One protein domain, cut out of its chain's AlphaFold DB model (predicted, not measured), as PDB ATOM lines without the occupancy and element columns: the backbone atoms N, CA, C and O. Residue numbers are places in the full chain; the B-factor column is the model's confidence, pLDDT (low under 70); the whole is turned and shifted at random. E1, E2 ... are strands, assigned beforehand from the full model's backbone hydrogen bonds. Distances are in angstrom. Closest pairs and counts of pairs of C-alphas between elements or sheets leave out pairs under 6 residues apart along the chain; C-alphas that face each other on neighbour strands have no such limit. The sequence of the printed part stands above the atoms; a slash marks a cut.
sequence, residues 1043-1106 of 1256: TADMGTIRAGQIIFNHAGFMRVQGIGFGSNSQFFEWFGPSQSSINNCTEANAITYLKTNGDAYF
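AT A GLANCE: This is residues 1043 to 1106 of the 1256 residues of an uncharacterized protein of Erythrobacter sp. SAORIC-644 (UniProt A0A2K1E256). A single five-stranded wall, twisted, has the long loop of residues 1082 to 1095 folded over one face, while the other face is bare. The strands stand side by side in chain order, E1 E2 E3 E4 E5, as a meander, each the antiparallel neighbour of the one before, and residues 1104 to 1105 pair with E5 at one edge. The printed part has 64 residues and no named helix; its class is all strand, though strands hold 28 residues, under half. It is compact, with a radius of gyration of the C-alphas of 10.7 A and spans of 32 by 24 by 18 A.

IN THESE COORDINATES: E1, residues 1048 to 1050, begins at C-alpha 1048 (226.133, 227.983, 211.815) and is 6.4 A long. E2, residues 1053 to 1057, measures 12.5 A. E3, residues 1061 to 1069, measures 16.1 A and bends by 106 degrees at residue 1066. E4, residues 1075 to 1081, measures 15.4 A. E5, residues 1096 to 1099, measures 10.2 A and ends at C-alpha 1099 (238.725, 244.406, 209.511).

HOW THE PARTS SIT: The hairpin E1 and E2 is antiparallel at 162 degrees, with N 1050 and O 1053 3.0 A apart, within hydrogen-bond range. In the hairpin E2 and E3, at 169 degrees, N 1054 and O 1065 are 2.8 A apart. In the hairpin E3 and E4, at 159 degrees, N 1064 and O 1078 are 2.9 A apart. In the hairpin E4 and E5, at 159 degrees, N 1079 and O 1096 are 2.8 A apart. E1 and E5 are the edge strands and are apart.

THE WHOLE: The farthest C-alphas, of Ala 1044 and Asn 1101, are 33.0 A apart. The printed part has no cut. The link E4 to E5 is long, with 14 residues. Residues 1043 to 1052 and residue 1059 have pLDDT under 70; the mean of the printed part is 82.4.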
ATOM      1  N   THR A1043     219.334 224.823 211.674       45.59
ATOM      2  CA  THR A1043     219.802 225.067 210.298       45.59
ATOM      3  C   THR A1043     218.761 225.751 209.417       45.59
ATOM      4  O   THR A1043     219.106 226.163 208.314       45.59
ATOM      5  N   ALA A1044     217.516 225.899 209.880       49.28
ATOM      6  CA  ALA A1044     216.495 226.632 209.137       49.28
ATOM      7  C   ALA A1044     216.575 228.152 209.368       49.28
ATOM      8  O   ALA A1044     216.526 228.896 208.393       49.28
ATOM      9  N   ASP A1045     216.795 228.607 210.610       50.06
ATOM     10  CA  ASP A1045     216.536 230.017 210.945       50.06
ATOM     11  C   ASP A1045     217.770 230.834 211.372       50.06
ATOM     12  O   ASP A1045     217.737 232.059 211.281       50.06
ATOM     13  N   MET A1046     218.885 230.218 211.799       48.19
ATOM     14  CA  MET A1046     220.019 230.977 212.370       48.19
ATOM     15  C   MET A1046     221.426 230.473 211.989       48.19
ATOM     16  O   MET A1046     222.367 230.647 212.754       48.19
ATOM     17  N   GLY A1047     221.620 229.888 210.803       59.81
ATOM     18  CA  GLY A1047     222.968 229.585 210.280       59.81
ATOM     19  C   GLY A1047     223.852 228.715 211.197       59.81
ATOM     20  O   GLY A1047     223.362 227.994 212.065       59.81
ATOM     21  N   THR A1048     225.173 228.742 210.988       57.66
ATOM     22  CA  THR A1048     226.133 227.983 211.815       57.66
ATOM     23  C   THR A1048     226.759 228.908 212.856       57.66
ATOM     24  O   THR A1048     227.459 229.857 212.493       57.66
ATOM     25  N   ILE A1049     226.562 228.610 214.143       58.03
ATOM     26  CA  ILE A1049     227.239 229.291 215.255       58.03
ATOM     27  C   ILE A1049     228.457 228.459 215.666       58.03
ATOM     28  O   ILE A1049     228.325 227.301 216.068       58.03
ATOM     29  N   ARG A1050     229.647 229.054 215.560       61.47
ATOM     30  CA  ARG A1050     230.916 228.506 216.063       61.47
ATOM     31  C   ARG A1050     231.438 229.418 217.171       61.47
ATOM     32  O   ARG A1050     231.036 230.574 217.262       61.47
ATOM     33  N   ALA A1051     232.323 228.918 218.030       57.28
ATOM     34  CA  ALA A1051     232.887 229.723 219.114       57.28
ATOM     35  C   ALA A1051     233.525 231.020 218.565       57.28
ATOM     36  O   ALA A1051     234.533 230.971 217.865       57.28
ATOM     37  N   GLY A1052     232.902 232.168 218.858       64.44
ATOM     38  CA  GLY A1052     233.352 233.501 218.440       64.44
ATOM     39  C   GLY A1052     232.980 233.936 217.014       64.44
ATOM     40  O   GLY A1052     233.461 234.985 216.587       64.44
ATOM     41  N   GLN A1053     232.169 233.159 216.275       80.56
ATOM     42  CA  GLN A1053     231.817 233.419 214.869       80.56
ATOM     43  C   GLN A1053     230.361 233.039 214.547       80.56
ATOM     44  O   GLN A1053     229.889 231.960 214.905       80.56
ATOM     45  N   ILE A1054     229.674 233.890 213.788       83.31
ATOM     46  CA  ILE A1054     228.322 233.676 213.265       83.31
ATOM     47  C   ILE A1054     228.391 233.668 211.736       83.31
ATOM     48  O   ILE A1054     228.858 234.632 211.124       83.31
ATOM     49  N   ILE A1055     227.938 232.575 211.112       85.44
ATOM     50  CA  ILE A1055     227.974 232.395 209.654       85.44
ATOM     51  C   ILE A1055     226.548 232.305 209.107       85.44
ATOM     52  O   ILE A1055     225.830 231.333 209.351       85.44
ATOM     53  N   PHE A1056     226.177 233.279 208.281       83.81
ATOM     54  CA  PHE A1056     224.959 233.266 207.477       83.81
ATOM     55  C   PHE A1056     225.324 232.830 206.054       83.81
ATOM     56  O   PHE A1056     225.836 233.636 205.279       83.81
ATOM     57  N   ASN A1057     225.107 231.562 205.700       79.50
ATOM     58  CA  ASN A1057     225.419 231.039 204.365       79.50
ATOM     59  C   ASN A1057     224.137 230.636 203.624       79.50
ATOM     60  O   ASN A1057     223.432 229.733 204.063       79.50
ATOM     61  N   HIS A1058     223.854 231.283 202.491       71.25
ATOM     62  CA  HIS A1058     222.655 231.035 201.684       71.25
ATOM     63  C   HIS A1058     222.996 230.616 200.244       71.25
ATOM     64  O   HIS A1058     222.439 231.157 199.292       71.25
ATOM     65  N   ALA A1059     223.941 229.677 200.089       65.50
ATOM     66  CA  ALA A1059     224.417 229.042 198.845       65.50
ATOM     67  C   ALA A1059     225.009 229.972 197.754       65.50
ATOM     68  O   ALA A1059     226.015 229.615 197.150       65.50
ATOM     69  N   GLY A1060     224.449 231.162 197.517       78.12
ATOM     70  CA  GLY A1060     224.975 232.190 196.613       78.12
ATOM     71  C   GLY A1060     225.852 233.233 197.311       78.12
ATOM     72  O   GLY A1060     226.888 233.623 196.779       78.12
ATOM     73  N   PHE A1061     225.494 233.637 198.531       85.38
ATOM     74  CA  PHE A1061     226.236 234.623 199.322       85.38
ATOM     75  C   PHE A1061     226.416 234.146 200.758       85.38
ATOM     76  O   PHE A1061     225.615 233.364 201.279       85.38
ATOM     77  N   MET A1062     227.485 234.619 201.384       90.12
ATOM     78  CA  MET A1062     227.822 234.312 202.760       90.12
ATOM     79  C   MET A1062     228.199 235.592 203.500       90.12
ATOM     80  O   MET A1062     228.983 236.398 202.998       90.12
ATOM     81  N   ARG A1063     227.654 235.753 204.708       91.19
ATOM     82  CA  ARG A1063     228.110 236.733 205.693       91.19
ATOM     83  C   ARG A1063     228.755 236.007 206.860       91.19
ATOM     84  O   ARG A1063     228.168 235.069 207.394       91.19
ATOM     85  N   VAL A1064     229.931 236.458 207.267       91.06
ATOM     86  CA  VAL A1064     230.629 235.962 208.455       91.06
ATOM     87  C   VAL A1064     230.866 237.146 209.386       91.06
ATOM     88  O   VAL A1064     231.353 238.185 208.947       91.06
ATOM     89  N   GLN A1065     230.485 236.995 210.651       89.69
ATOM     90  CA  GLN A1065     230.669 237.986 211.712       89.69
ATOM     91  C   GLN A1065     231.410 237.331 212.878       89.69
ATOM     92  O   GLN A1065     231.094 236.200 213.238       89.69
ATOM     93  N   GLY A1066     232.388 238.014 213.465       87.12
ATOM     94  CA  GLY A1066     233.230 237.481 214.538       87.12
ATOM     95  C   GLY A1066     234.719 237.621 214.239       87.12
ATOM     96  O   GLY A1066     235.105 238.268 213.280       87.12
ATOM     97  N   ILE A1067     235.584 237.025 215.052       80.31
ATOM     98  CA  ILE A1067     237.045 237.141 214.882       80.31
ATOM     99  C   ILE A1067     237.658 235.833 214.376       80.31
ATOM    100  O   ILE A1067     237.066 234.762 214.503       80.31
ATOM    101  N   GLY A1068     238.870 235.895 213.821       85.50
ATOM    102  CA  GLY A1068     239.622 234.684 213.477       85.50
ATOM    103  C   GLY A1068     239.276 234.079 212.117       85.50
ATOM    104  O   GLY A1068     239.503 232.890 211.916       85.50
ATOM    105  N   PHE A1069     238.736 234.867 211.182       88.62
ATOM    106  CA  PHE A1069     238.373 234.394 209.846       88.62
ATOM    107  C   PHE A1069     238.852 235.346 208.736       88.62
ATOM    108  O   PHE A1069     239.191 236.507 208.976       88.62
ATOM    109  N   GLY A1070     238.908 234.827 207.511       89.31
ATOM    110  CA  GLY A1070     239.592 235.439 206.378       89.31
ATOM    111  C   GLY A1070     241.010 234.911 206.183       89.31
ATOM    112  O   GLY A1070     241.549 234.230 207.058       89.31
ATOM    113  N   SER A1071     241.618 235.208 205.034       89.00
ATOM    114  CA  SER A1071     242.930 234.663 204.642       89.00
ATOM    115  C   SER A1071     244.051 234.876 205.666       89.00
ATOM    116  O   SER A1071     244.982 234.076 205.715       89.00
ATOM    117  N   ASN A1072     243.945 235.914 206.495       89.88
ATOM    118  CA  ASN A1072     244.886 236.278 207.552       89.88
ATOM    119  C   ASN A1072     244.186 236.520 208.904       89.88
ATOM    120  O   ASN A1072     244.721 237.243 209.744       89.88
ATOM    121  N   SER A1073     242.972 235.988 209.109       88.69
ATOM    122  CA  SER A1073     242.134 236.291 210.287       88.69
ATOM    123  C   SER A1073     241.856 237.792 210.484       88.69
ATOM    124  O   SER A1073     241.665 238.270 211.603       88.69
ATOM    125  N   GLN A1074     241.868 238.545 209.385       91.50
ATOM    126  CA  GLN A1074     241.855 240.001 209.380       91.50
ATOM    127  C   GLN A1074     240.459 240.605 209.533       91.50
ATOM    128  O   GLN A1074     240.365 241.808 209.751       91.50
ATOM    129  N   PHE A1075     239.388 239.822 209.387       91.00
ATOM    130  CA  PHE A1075     238.022 240.342 209.376       91.00
ATOM    131  C   PHE A1075     237.329 240.215 210.731       91.00
ATOM    132  O   PHE A1075     237.496 239.227 211.443       91.00
ATOM    133  N   PHE A1076     236.550 241.247 211.054       90.50
ATOM    134  CA  PHE A1076     235.508 241.243 212.078       90.50
ATOM    135  C   PHE A1076     234.128 240.989 211.446       90.50
ATOM    136  O   PHE A1076     233.284 240.294 212.005       90.50
ATOM    137  N   GLU A1077     233.907 241.522 210.242       93.12
ATOM    138  CA  GLU A1077     232.718 241.267 209.431       93.12
ATOM    139  C   GLU A1077     233.106 241.163 207.953       93.12
ATOM    140  O   GLU A1077     233.972 241.890 207.471       93.12
ATOM    141  N   TRP A1078     232.481 240.243 207.225       94.12
ATOM    142  CA  TRP A1078     232.707 240.041 205.798       94.12
ATOM    143  C   TRP A1078     231.421 239.574 205.134       94.12
ATOM    144  O   TRP A1078     230.742 238.683 205.646       94.12
ATOM    145  N   PHE A1079     231.118 240.129 203.970       92.88
ATOM    146  CA  PHE A1079     230.008 239.719 203.128       92.88
ATOM    147  C   PHE A1079     230.478 239.593 201.683       92.88
ATOM    148  O   PHE A1079     231.092 240.512 201.146       92.88
ATOM    149  N   GLY A1080     230.168 238.477 201.029       92.19
ATOM    150  CA  GLY A1080     230.552 238.220 199.643       92.19
ATOM    151  C   GLY A1080     229.976 236.906 199.112       92.19
ATOM    152  O   GLY A1080     229.129 236.296 199.772       92.19
ATOM    153  N   PRO A1081     230.383 236.456 197.911       92.56
ATOM    154  CA  PRO A1081     229.955 235.178 197.353       92.56
ATOM    155  C   PRO A1081     230.260 234.034 198.318       92.56
ATOM    156  O   PRO A1081     231.308 234.042 198.966       92.56
ATOM    157  N   SER A1082     229.365 233.049 198.408       90.50
ATOM    158  CA  SER A1082     229.540 231.941 199.351       90.50
ATOM    159  C   SER A1082     230.890 231.250 199.152       90.50
ATOM    160  O   SER A1082     231.255 230.885 198.033       90.50
ATOM    161  N   GLN A1083     231.655 231.110 200.235       90.06
ATOM    162  CA  GLN A1083     232.953 230.446 200.212       90.06
ATOM    163  C   GLN A1083     232.833 229.069 200.857       90.06
ATOM    164  O   GLN A1083     232.159 228.890 201.869       90.06
ATOM    165  N   SER A1084     233.555 228.097 200.307       84.12
ATOM    166  CA  SER A1084     233.643 226.743 200.870       84.12
ATOM    167  C   SER A1084     234.356 226.693 202.227       84.12
ATOM    168  O   SER A1084     234.228 225.712 202.955       84.12
ATOM    169  N   SER A1085     235.109 227.741 202.570       86.56
ATOM    170  CA  SER A1085     235.782 227.922 203.855       86.56
ATOM    171  C   SER A1085     235.807 229.403 204.219       86.56
ATOM    172  O   SER A1085     236.055 230.247 203.360       86.56
ATOM    173  N   ILE A1086     235.628 229.721 205.502       87.62
ATOM    174  CA  ILE A1086     235.706 231.099 206.016       87.62
ATOM    175  C   ILE A1086     237.117 231.702 205.908       87.62
ATOM    176  O   ILE A1086     237.272 232.918 205.937       87.62
ATOM    177  N   ASN A1087     238.148 230.871 205.722       90.44
ATOM    178  CA  ASN A1087     239.516 231.333 205.455       90.44
ATOM    179  C   ASN A1087     239.693 231.811 204.006       90.44
ATOM    180  O   ASN A1087     240.650 232.513 203.701       90.44
ATOM    181  N   ASN A1088     238.761 231.457 203.116       92.50
ATOM    182  CA  ASN A1088     238.760 231.923 201.732       92.50
ATOM    183  C   ASN A1088     238.037 233.271 201.585       92.50
ATOM    184  O   ASN A1088     237.989 233.818 200.486       92.50
ATOM    185  N   CYS A1089     237.486 233.828 202.668       90.81
ATOM    186  CA  CYS A1089     237.034 235.213 202.697       90.81
ATOM    187  C   CYS A1089     238.261 236.130 202.570       90.81
ATOM    188  O   CYS A1089     239.170 236.099 203.395       90.81
ATOM    189  N   THR A1090     238.319 236.937 201.521       93.56
ATOM    190  CA  THR A1090     239.416 237.873 201.235       93.56
ATOM    191  C   THR A1090     238.842 239.239 200.899       93.56
ATOM    192  O   THR A1090     237.660 239.370 200.595       93.56
ATOM    193  N   GLU A1091     239.670 240.277 200.904       90.50
ATOM    194  CA  GLU A1091     239.258 241.616 200.483       90.50
ATOM    195  C   GLU A1091     238.832 241.639 199.008       90.50
ATOM    196  O   GLU A1091     237.985 242.437 198.627       90.50
ATOM    197  N   ALA A1092     239.408 240.759 198.181       88.50
ATOM    198  CA  ALA A1092     239.200 240.726 196.736       88.50
ATOM    199  C   ALA A1092     237.866 240.086 196.321       88.50
ATOM    200  O   ALA A1092     237.307 240.447 195.291       88.50
ATOM    201  N   ASN A1093     237.368 239.128 197.106       90.00
ATOM    202  CA  ASN A1093     236.064 238.499 196.884       90.00
ATOM    203  C   ASN A1093     234.985 239.023 197.842       90.00
ATOM    204  O   ASN A1093     233.847 238.568 197.776       90.00
ATOM    205  N   ALA A1094     235.317 239.974 198.713       89.19
ATOM    206  CA  ALA A1094     234.332 240.665 199.521       89.19
ATOM    207  C   ALA A1094     233.497 241.620 198.664       89.19
ATOM    208  O   ALA A1094     234.029 242.419 197.894       89.19
ATOM    209  N   ILE A1095     232.188 241.603 198.884       88.56
ATOM    210  CA  ILE A1095     231.329 242.736 198.556       88.56
ATOM    211  C   ILE A1095     231.535 243.797 199.637       88.56
ATOM    212  O   ILE A1095     231.920 244.905 199.307       88.56
ATOM    213  N   THR A1096     231.398 243.471 200.923       90.62
ATOM    214  CA  THR A1096     231.742 244.393 202.020       90.62
ATOM    215  C   THR A1096     232.578 243.697 203.090       90.62
ATOM    216  O   THR A1096     232.518 242.476 203.237       90.62
ATOM    217  N   TYR A1097     233.382 244.453 203.834       93.12
ATOM    218  CA  TYR A1097     234.084 243.941 205.007       93.12
ATOM    219  C   TYR A1097     234.396 245.033 206.031       93.12
ATOM    220  O   TYR A1097     234.560 246.197 205.680       93.12
ATOM    221  N   LEU A1098     234.565 244.621 207.284       92.75
ATOM    222  CA  LEU A1098     235.202 245.367 208.363       92.75
ATOM    223  C   LEU A1098     236.342 244.506 208.904       92.75
ATOM    224  O   LEU A1098     236.144 243.341 209.250       92.75
ATOM    225  N   LYS A1099     237.543 245.068 208.970       92.50
ATOM    226  CA  LYS A1099     238.725 244.406 209.511       92.50
ATOM    227  C   LYS A1099     238.874 244.659 211.004       92.50
ATOM    228  O   LYS A1099     238.393 245.652 211.541       92.50
ATOM    229  N   THR A1100     239.612 243.783 211.674       87.38
ATOM    230  CA  THR A1100     239.927 243.892 213.106       87.38
ATOM    231  C   THR A1100     240.793 245.108 213.451       87.38
ATOM    232  O   THR A1100     240.825 245.522 214.605       87.38
ATOM    233  N   ASN A1101     241.463 245.717 212.466       86.69
ATOM    234  CA  ASN A1101     242.220 246.964 212.617       86.69
ATOM    235  C   ASN A1101     241.371 248.239 212.406       86.69
ATOM    236  O   ASN A1101     241.921 249.336 212.463       86.69
ATOM    237  N   GLY A1102     240.061 248.101 212.158       77.62
ATOM    238  CA  GLY A1102     239.130 249.211 211.932       77.62
ATOM    239  C   GLY A1102     238.939 249.626 210.468       77.62
ATOM    240  O   GLY A1102     238.044 250.423 210.192       77.62
ATOM    241  N   ASP A1103     239.712 249.082 209.522       85.56
ATOM    242  CA  ASP A1103     239.523 249.371 208.095       85.56
ATOM    243  C   ASP A1103     238.242 248.714 207.567       85.56
ATOM    244  O   ASP A1103     237.990 247.535 207.824       85.56
ATOM    245  N   ALA A1104     237.456 249.432 206.765       86.38
ATOM    246  CA  ALA A1104     236.214 248.917 206.192       86.38
ATOM    247  C   ALA A1104     236.108 249.166 204.683       86.38
ATOM    248  O   ALA A1104     236.636 250.142 204.150       86.38
ATOM    249  N   TYR A1105     235.377 248.292 203.996       85.44
ATOM    250  CA  TYR A1105     235.042 248.386 202.579       85.44
ATOM    251  C   TYR A1105     233.552 248.096 202.384       85.44
ATOM    252  O   TYR A1105     233.048 247.093 202.878       85.44
ATOM    253  N   PHE A1106     232.842 248.959 201.653       81.25
ATOM    254  CA  PHE A1106     231.375 248.934 201.535       81.25
ATOM    255  C   PHE A1106     230.862 248.571 200.125       81.25
ATOM    256  O   PHE A1106     229.722 248.872 199.793       81.25
TER     257      PHE A1106